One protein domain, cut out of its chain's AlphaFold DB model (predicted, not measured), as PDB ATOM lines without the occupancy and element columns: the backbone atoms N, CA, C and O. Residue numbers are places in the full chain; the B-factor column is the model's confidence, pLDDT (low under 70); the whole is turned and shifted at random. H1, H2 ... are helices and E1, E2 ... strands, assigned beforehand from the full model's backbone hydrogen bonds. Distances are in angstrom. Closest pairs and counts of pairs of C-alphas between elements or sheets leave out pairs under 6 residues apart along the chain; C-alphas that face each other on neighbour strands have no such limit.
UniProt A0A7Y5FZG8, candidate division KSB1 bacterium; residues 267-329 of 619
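This is residues 267 to 329 of the 619 residues of a protein of candidate division KSB1 bacterium (UniProt A0A7Y5FZG8). Two hairpins of strands follow each other in an elongated model: E1 and E2 make a hairpin at one end, E2 runs on with a bend into E3, and E3 and E4 make a longer hairpin, with the one helix, H1, beside E4 and reaching to the other end. A long loop after E4 folds back, with residues 307 to 308 beside E4, before it leads to H1. The printed part has 63 residues, with four named strands and then one named helix, in the order E1, E2, E3, E4, H1; the two sheets, E1 - E2 and E3 - E4, are antiparallel. The class is mixed, helices and strands, with 31 of the 63 residues, under half, in named elements. The whole is only just loose, close to compact, with a radius of gyration of the C-alphas of 13.2 A and spans of 41 by 25 by 18 A.

E1 is residues 270 to 273, 10.1 A from first to last C-alpha, and begins with C-alpha 270 at (10.419, 6.737, 134.474). E2 is residues 279 to 282, 9.6 A. E3 is residues 284 to 289, 16.7 A, and E4 is residues 294 to 299, 17.1 A; C-alpha 294 is at (30.825, -1.661, 135.152). H1 is residues 318 to 328, 15.4 A, and ends with C-alpha 328 at (43.872, 0.521, 132.478).

E1 and E2 form a hairpin, antiparallel at 139 degrees, with N 272 and O 280 within hydrogen-bond range at 2.8 A. E2 runs on into E3 across a break of 1 residue, at 37 degrees, and the two meet only through their link. E3 and E4 form a hairpin, antiparallel at 161 degrees, with N 286 and O 297 at 2.8 A and N 295 and O 288 at 2.9 A, within hydrogen-bond range. Residues 297 to 298 of E4 pair antiparallel with residues 307 to 308. The closest C-alphas of E4 and H1 are those of Ile 296 and Gly 318, 5.3 A apart. E1 and E2 are each apart from E4 and from H1, and E3 is apart from H1. In H1 every O i to N i+4 pair is within hydrogen-bond range.

The two C-alphas farthest apart are those of Gly 277 and Glu 329, 42.0 A. The printed part has no cut. The links E1 to E2, E2 to E3 and E3 to E4 are tight, and the link E4 to H1, residues 300 to 317, is long. The mean pLDDT of the printed part is 88.1, and no printed residue is under 70; the lowest mean of an element is 80, in E1.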
ATOM      1  N   THR A 267      16.875  -0.955 133.605       87.81
ATOM      2  CA  THR A 267      15.820  -0.237 134.329       87.81
ATOM      3  C   THR A 267      14.842   0.364 133.341       87.81
ATOM      4  O   THR A 267      15.243   0.799 132.266       87.81
ATOM      5  N   ARG A 268      13.553   0.389 133.681       84.06
ATOM      6  CA  ARG A 268      12.548   1.076 132.857       84.06
ATOM      7  C   ARG A 268      12.792   2.586 132.831       84.06
ATOM      8  O   ARG A 268      13.272   3.155 133.806       84.06
ATOM      9  N   ALA A 269      12.361   3.238 131.754       84.44
ATOM     10  CA  ALA A 269      12.209   4.687 131.773       84.44
ATOM     11  C   ALA A 269      11.120   5.092 132.783       84.44
ATOM     12  O   ALA A 269      10.074   4.431 132.890       84.44
ATOM     13  N   ASP A 270      11.354   6.185 133.501       81.94
ATOM     14  CA  ASP A 270      10.419   6.737 134.474       81.94
ATOM     15  C   ASP A 270      10.414   8.274 134.468       81.94
ATOM     16  O   ASP A 270      11.185   8.939 133.769       81.94
ATOM     17  N   LEU A 271       9.451   8.845 135.191       82.62
ATOM     18  CA  LEU A 271       9.324  10.287 135.349       82.62
ATOM     19  C   LEU A 271       9.908  10.687 136.701       82.62
ATOM     20  O   LEU A 271       9.351  10.367 137.748       82.62
ATOM     21  N   GLY A 272      11.016  11.419 136.660       76.50
ATOM     22  CA  GLY A 272      11.605  12.082 137.814       76.50
ATOM     23  C   GLY A 272      11.036  13.484 138.025       76.50
ATOM     24  O   GLY A 272      10.391  14.064 137.150       76.50
ATOM     25  N   THR A 273      11.309  14.056 139.196       79.06
ATOM     26  CA  THR A 273      11.016  15.462 139.499       79.06
ATOM     27  C   THR A 273      12.275  16.123 140.044       79.06
ATOM     28  O   THR A 273      12.873  15.644 141.003       79.06
ATOM     29  N   THR A 274      12.702  17.225 139.432       77.12
ATOM     30  CA  THR A 274      13.829  18.024 139.946       77.12
ATOM     31  C   THR A 274      13.466  18.702 141.275       77.12
ATOM     32  O   THR A 274      12.281  18.924 141.530       77.12
ATOM     33  N   PRO A 275      14.445  19.173 142.076       76.44
ATOM     34  CA  PRO A 275      14.163  19.970 143.279       76.44
ATOM     35  C   PRO A 275      13.301  21.217 143.016       76.44
ATOM     36  O   PRO A 275      12.622  21.710 143.909       76.44
ATOM     37  N   THR A 276      13.299  21.717 141.774       84.50
ATOM     38  CA  THR A 276      12.469  22.850 141.328       84.50
ATOM     39  C   THR A 276      11.034  22.470 140.929       84.50
ATOM     40  O   THR A 276      10.286  23.325 140.464       84.50
ATOM     41  N   GLY A 277      10.640  21.199 141.059       83.81
ATOM     42  CA  GLY A 277       9.309  20.699 140.692       83.81
ATOM     43  C   GLY A 277       9.122  20.399 139.199       83.81
ATOM     44  O   GLY A 277       8.029  20.030 138.775       83.81
ATOM     45  N   ARG A 278      10.167  20.543 138.372       84.31
ATOM     46  CA  ARG A 278      10.104  20.215 136.939       84.31
ATOM     47  C   ARG A 278      10.154  18.701 136.736       84.31
ATOM     48  O   ARG A 278      11.106  18.075 137.198       84.31
ATOM     49  N   VAL A 279       9.178  18.161 136.002       82.19
ATOM     50  CA  VAL A 279       9.157  16.756 135.563       82.19
ATOM     51  C   VAL A 279      10.265  16.518 134.538       82.19
ATOM     52  O   VAL A 279      10.407  17.281 133.577       82.19
ATOM     53  N   THR A 280      11.042  15.461 134.735       80.69
ATOM     54  CA  THR A 280      12.101  15.004 133.831       80.69
ATOM     55  C   THR A 280      11.851  13.560 133.437       80.69
ATOM     56  O   THR A 280      11.386  12.766 134.245       80.69
ATOM     57  N   LEU A 281      12.158  13.207 132.192       82.06
ATOM     58  CA  LEU A 281      12.196  11.812 131.771       82.06
ATOM     59  C   LEU A 281      13.573  11.255 132.126       82.06
ATOM     60  O   LEU A 281      14.572  11.748 131.595       82.06
ATOM     61  N   ASN A 282      13.630  10.237 132.976       81.69
ATOM     62  CA  ASN A 282      14.842   9.445 133.109       81.69
ATOM     63  C   ASN A 282      14.775   8.332 132.063       81.69
ATOM     64  O   ASN A 282      13.809   7.566 131.996       81.69
ATOM     65  N   ALA A 283      15.785   8.283 131.201       86.75
ATOM     66  CA  ALA A 283      15.876   7.258 130.177       86.75
ATOM     67  C   ALA A 283      16.077   5.870 130.804       86.75
ATOM     68  O   ALA A 283      16.666   5.739 131.876       86.75
ATOM     69  N   SER A 284      15.624   4.840 130.089       89.12
ATOM     70  CA  SER A 284      15.933   3.444 130.407       89.12
ATOM     71  C   SER A 284      17.449   3.259 130.449       89.12
ATOM     72  O   SER A 284      18.119   3.610 129.473       89.12
ATOM     73  N   LYS A 285      17.993   2.733 131.553       89.81
ATOM     74  CA  LYS A 285      19.435   2.462 131.699       89.81
ATOM     75  C   LYS A 285      19.720   0.975 131.599       89.81
ATOM     76  O   LYS A 285      18.940   0.175 132.101       89.81
ATOM     77  N   GLU A 286      20.850   0.620 131.010       92.94
ATOM     78  CA  GLU A 286      21.398  -0.733 130.983       92.94
ATOM     79  C   GLU A 286      22.796  -0.710 131.608       92.94
ATOM     80  O   GLU A 286      23.648   0.073 131.191       92.94
ATOM     81  N   VAL A 287      23.010  -1.536 132.628       92.88
ATOM     82  CA  VAL A 287      24.265  -1.666 133.371       92.88
ATOM     83  C   VAL A 287      24.859  -3.036 133.080       92.88
ATOM     84  O   VAL A 287      24.161  -4.048 133.169       92.88
ATOM     85  N   TRP A 288      26.127  -3.056 132.689       95.75
ATOM     86  CA  TRP A 288      26.911  -4.256 132.403       95.75
ATOM     87  C   TRP A 288      27.997  -4.408 133.464       95.75
ATOM     88  O   TRP A 288      28.849  -3.530 133.578       95.75
ATOM     89  N   GLU A 289      27.981  -5.515 134.200       94.69
ATOM     90  CA  GLU A 289      28.914  -5.799 135.298       94.69
ATOM     91  C   GLU A 289      30.018  -6.770 134.852       94.69
ATOM     92  O   GLU A 289      29.723  -7.860 134.349       94.69
ATOM     93  N   TYR A 290      31.284  -6.403 135.068       92.56
ATOM     94  CA  TYR A 290      32.465  -7.225 134.747       92.56
ATOM     95  C   TYR A 290      33.217  -7.736 135.992       92.56
ATOM     96  O   TYR A 290      34.180  -8.500 135.871       92.56
ATOM     97  N   GLY A 291      32.731  -7.371 137.184       90.94
ATOM     98  CA  GLY A 291      33.252  -7.766 138.494       90.94
ATOM     99  C   GLY A 291      34.073  -6.660 139.158       90.94
ATOM    100  O   GLY A 291      33.782  -6.266 140.283       90.94
ATOM    101  N   ASP A 292      35.073  -6.139 138.456       90.81
ATOM    102  CA  ASP A 292      35.970  -5.070 138.912       90.81
ATOM    103  C   ASP A 292      35.592  -3.680 138.372       90.81
ATOM    104  O   ASP A 292      35.957  -2.663 138.965       90.81
ATOM    105  N   PHE A 293      34.814  -3.628 137.291       92.75
ATOM    106  CA  PHE A 293      34.215  -2.410 136.753       92.75
ATOM    107  C   PHE A 293      32.829  -2.683 136.154       92.75
ATOM    108  O   PHE A 293      32.422  -3.831 135.952       92.75
ATOM    109  N   HIS A 294      32.112  -1.605 135.836       92.81
ATOM    110  CA  HIS A 294      30.825  -1.661 135.152       92.81
ATOM    111  C   HIS A 294      30.742  -0.619 134.034       92.81
ATOM    112  O   HIS A 294      31.453   0.387 134.045       92.81
ATOM    113  N   MET A 295      29.861  -0.862 133.065       95.38
ATOM    114  CA  MET A 295      29.546   0.067 131.977       95.38
ATOM    115  C   MET A 295      28.064   0.421 132.016       95.38
ATOM    116  O   MET A 295      27.219  -0.455 132.201       95.38
ATOM    117  N   ILE A 296      27.747   1.704 131.836       92.56
ATOM    118  CA  ILE A 296      26.374   2.212 131.898       92.56
ATOM    119  C   ILE A 296      25.990   2.806 130.551       92.56
ATOM    120  O   ILE A 296      26.668   3.691 130.018       92.56
ATOM    121  N   PHE A 297      24.846   2.366 130.043       95.19
ATOM    122  CA  PHE A 297      24.244   2.866 128.822       95.19
ATOM    123  C   PHE A 297      22.828   3.378 129.080       95.19
ATOM    124  O   PHE A 297      22.150   2.906 129.992       95.19
ATOM    125  N   ASP A 298      22.351   4.310 128.263       92.62
ATOM    126  CA  ASP A 298      20.979   4.803 128.288       92.62
ATOM    127  C   ASP A 298      20.332   4.847 126.896       92.62
ATOM    128  O   ASP A 298      20.963   5.117 125.872       92.62
ATOM    129  N   ASP A 299      19.028   4.580 126.854       90.94
ATOM    130  CA  ASP A 299      18.197   4.753 125.659       90.94
ATOM    131  C   ASP A 299      17.522   6.131 125.691       90.94
ATOM    132  O   ASP A 299      16.321   6.271 125.945       90.94
ATOM    133  N   ARG A 300      18.318   7.183 125.463       85.62
ATOM    134  CA  ARG A 300      17.881   8.595 125.558       85.62
ATOM    135  C   ARG A 300      16.712   8.952 124.650       85.62
ATOM    136  O   ARG A 300      16.010   9.929 124.896       85.62
ATOM    137  N   PHE A 301      16.526   8.182 123.589       83.62
ATOM    138  CA  PHE A 301      15.545   8.447 122.547       83.62
ATOM    139  C   PHE A 301      14.430   7.395 122.506       83.62
ATOM    140  O   PHE A 301      13.647   7.414 121.555       83.62
ATOM    141  N   LEU A 302      14.373   6.491 123.493       80.81
ATOM    142  CA  LEU A 302      13.373   5.422 123.617       80.81
ATOM    143  C   LEU A 302      13.192   4.616 122.324       80.81
ATOM    144  O   LEU A 302      12.076   4.355 121.873       80.81
ATOM    145  N   ASN A 303      14.303   4.283 121.675       80.19
ATOM    146  CA  ASN A 303      14.313   3.614 120.380       80.19
ATOM    147  C   ASN A 303      15.063   2.274 120.389       80.19
ATOM    148  O   ASN A 303      15.224   1.666 119.332       80.19
ATOM    149  N   GLY A 304      15.501   1.815 121.563       81.62
ATOM    150  CA  GLY A 304      16.246   0.575 121.769       81.62
ATOM    151  C   GLY A 304      17.750   0.680 121.505       81.62
ATOM    152  O   GLY A 304      18.468  -0.303 121.720       81.62
ATOM    153  N   ASN A 305      18.245   1.841 121.063       86.31
ATOM    154  CA  ASN A 305      19.669   2.096 120.887       86.31
ATOM    155  C   ASN A 305      20.262   2.712 122.157       86.31
ATOM    156  O   ASN A 305      20.103   3.903 122.423       86.31
ATOM    157  N   TYR A 306      20.958   1.875 122.917       92.12
ATOM    158  CA  TYR A 306      21.633   2.271 124.142       92.12
ATOM    159  C   TYR A 306      23.015   2.839 123.811       92.12
ATOM    160  O   TYR A 306      23.864   2.139 123.254       92.12
ATOM    161  N   SER A 307      23.218   4.106 124.160       94.50
ATOM    162  CA  SER A 307      24.504   4.809 124.083       94.50
ATOM    163  C   SER A 307      25.124   4.947 125.466       94.50
ATOM    164  O   SER A 307      24.407   4.790 126.446       94.50
ATOM    165  N   PHE A 308      26.410   5.279 125.574       96.00
ATOM    166  CA  PHE A 308      27.019   5.611 126.863       96.00
ATOM    167  C   PHE A 308      26.168   6.631 127.620       96.00
ATOM    168  O   PHE A 308      25.786   7.667 127.065       96.00
ATOM    169  N   ALA A 309      25.865   6.308 128.878       91.56
ATOM    170  CA  ALA A 309      25.016   7.146 129.701       91.56
ATOM    171  C   ALA A 309      25.696   8.490 129.947       91.56
ATOM    172  O   ALA A 309      26.821   8.544 130.436       91.56
ATOM    173  N   TRP A 310      25.001   9.573 129.619       89.12
ATOM    174  CA  TRP A 310      25.544  10.908 129.824       89.12
ATOM    175  C   TRP A 310      25.368  11.351 131.278       89.12
ATOM    176  O   TRP A 310      24.290  11.185 131.860       89.12
ATOM    177  N   SER A 311      26.399  11.977 131.840       85.94
ATOM    178  CA  SER A 311      26.345  12.605 133.158       85.94
ATOM    179  C   SER A 311      27.069  13.949 133.162       85.94
ATOM    180  O   SER A 311      28.054  14.155 132.457       85.94
ATOM    181  N   GLN A 312      26.586  14.883 133.985       85.12
ATOM    182  CA  GLN A 312      27.348  16.100 134.289       85.12
ATOM    183  C   GLN A 312      28.517  15.824 135.237       85.12
ATOM    184  O   GLN A 312      29.485  16.577 135.232       85.12
ATOM    185  N   ASP A 313      28.406  14.775 136.052       87.69
ATOM    186  CA  ASP A 313      29.489  14.271 136.886       87.69
ATOM    187  C   ASP A 313      30.363  13.322 136.050       87.69
ATOM    188  O   ASP A 313      29.867  12.255 135.667       87.69
ATOM    189  N   PRO A 314      31.634  13.672 135.765       86.88
ATOM    190  CA  PRO A 314      32.539  12.823 134.993       86.88
ATOM    191  C   PRO A 314      32.772  11.439 135.610       86.88
ATOM    192  O   PRO A 314      33.094  10.511 134.877       86.88
ATOM    193  N   GLU A 315      32.604  11.281 136.928       86.00
ATOM    194  CA  GLU A 315      32.726   9.978 137.601       86.00
ATOM    195  C   GLU A 315      31.545   9.042 137.302       86.00
ATOM    196  O   GLU A 315      31.646   7.836 137.507       86.00
ATOM    197  N   ALA A 316      30.432   9.580 136.796       82.19
ATOM    198  CA  ALA A 316      29.233   8.827 136.435       82.19
ATOM    199  C   ALA A 316      28.921   8.869 134.924       82.19
ATOM    200  O   ALA A 316      27.897   8.330 134.498       82.19
ATOM    201  N   ASP A 317      29.759   9.524 134.111       91.62
ATOM    202  CA  ASP A 317      29.593   9.567 132.656       91.62
ATOM    203  C   ASP A 317      30.147   8.286 132.023       91.62
ATOM    204  O   ASP A 317      31.332   7.971 132.133       91.62
ATOM    205  N   GLY A 318      29.284   7.539 131.336       91.81
ATOM    206  CA  GLY A 318      29.618   6.229 130.786       91.81
ATOM    207  C   GLY A 318      30.749   6.269 129.760       91.81
ATOM    208  O   GLY A 318      31.525   5.320 129.675       91.81
ATOM    209  N   LYS A 319      30.889   7.368 129.006       94.19
ATOM    210  CA  LYS A 319      31.955   7.498 128.009       94.19
ATOM    211  C   LYS A 319      33.293   7.773 128.689       94.19
ATOM    212  O   LYS A 319      34.287   7.151 128.328       94.19
ATOM    213  N   VAL A 320      33.311   8.653 129.691       92.81
ATOM    214  CA  VAL A 320      34.515   8.927 130.494       92.81
ATOM    215  C   VAL A 320      34.969   7.668 131.237       92.81
ATOM    216  O   VAL A 320      36.160   7.362 131.250       92.81
ATOM    217  N   LEU A 321      34.036   6.902 131.812       92.06
ATOM    218  CA  LEU A 321      34.333   5.618 132.455       92.06
ATOM    219  C   LEU A 321      34.947   4.617 131.470       92.06
ATOM    220  O   LEU A 321      35.955   3.987 131.786       92.06
ATOM    221  N   PHE A 322      34.391   4.514 130.262       93.69
ATOM    222  CA  PHE A 322      34.948   3.678 129.203       93.69
ATOM    223  C   PHE A 322      36.363   4.107 128.793       93.69
ATOM    224  O   PHE A 322      37.250   3.261 128.705       93.69
ATOM    225  N   GLU A 323      36.593   5.406 128.581       92.31
ATOM    226  CA  GLU A 323      37.904   5.960 128.214       92.31
ATOM    227  C   GLU A 323      38.958   5.684 129.301       92.31
ATOM    228  O   GLU A 323      40.045   5.198 128.996       92.31
ATOM    229  N   ARG A 324      38.612   5.871 130.580       91.44
ATOM    230  CA  ARG A 324      39.489   5.515 131.709       91.44
ATOM    231  C   ARG A 324      39.739   4.010 131.809       91.44
ATOM    232  O   ARG A 324      40.827   3.603 132.212       91.44
ATOM    233  N   GLN A 325      38.749   3.178 131.478       93.19
ATOM    234  CA  GLN A 325      38.915   1.727 131.536       93.19
ATOM    235  C   GLN A 325      39.886   1.242 130.461       93.19
ATOM    236  O   GLN A 325      40.792   0.486 130.790       93.19
ATOM    237  N   ILE A 326      39.775   1.712 129.213       92.81
ATOM    238  CA  ILE A 326      40.672   1.266 128.129       92.81
ATOM    239  C   ILE A 326      42.134   1.706 128.315       92.81
ATOM    240  O   ILE A 326      43.025   1.101 127.712       92.81
ATOM    241  N   GLU A 327      42.386   2.724 129.146       90.00
ATOM    242  CA  GLU A 327      43.728   3.118 129.602       90.00
ATOM    243  C   GLU A 327      44.311   2.139 130.636       90.00
ATOM    244  O   GLU A 327      45.526   1.958 130.690       90.00
ATOM    245  N   ARG A 328      43.463   1.502 131.456       90.00
ATOM    246  CA  ARG A 328      43.872   0.521 132.478       90.00
ATOM    247  C   ARG A 328      43.958  -0.895 131.920       90.00
ATOM    248  O   ARG A 328      44.957  -1.579 132.113       90.00
ATOM    249  N   GLU A 329      42.907  -1.319 131.234       89.31
ATOM    250  CA  GLU A 329      42.760  -2.619 130.597       89.31
ATOM    251  C   GLU A 329      42.140  -2.385 129.220       89.31
ATOM    252  O   GLU A 329      40.964  -2.059 129.082       89.31
TER     253      GLU A 329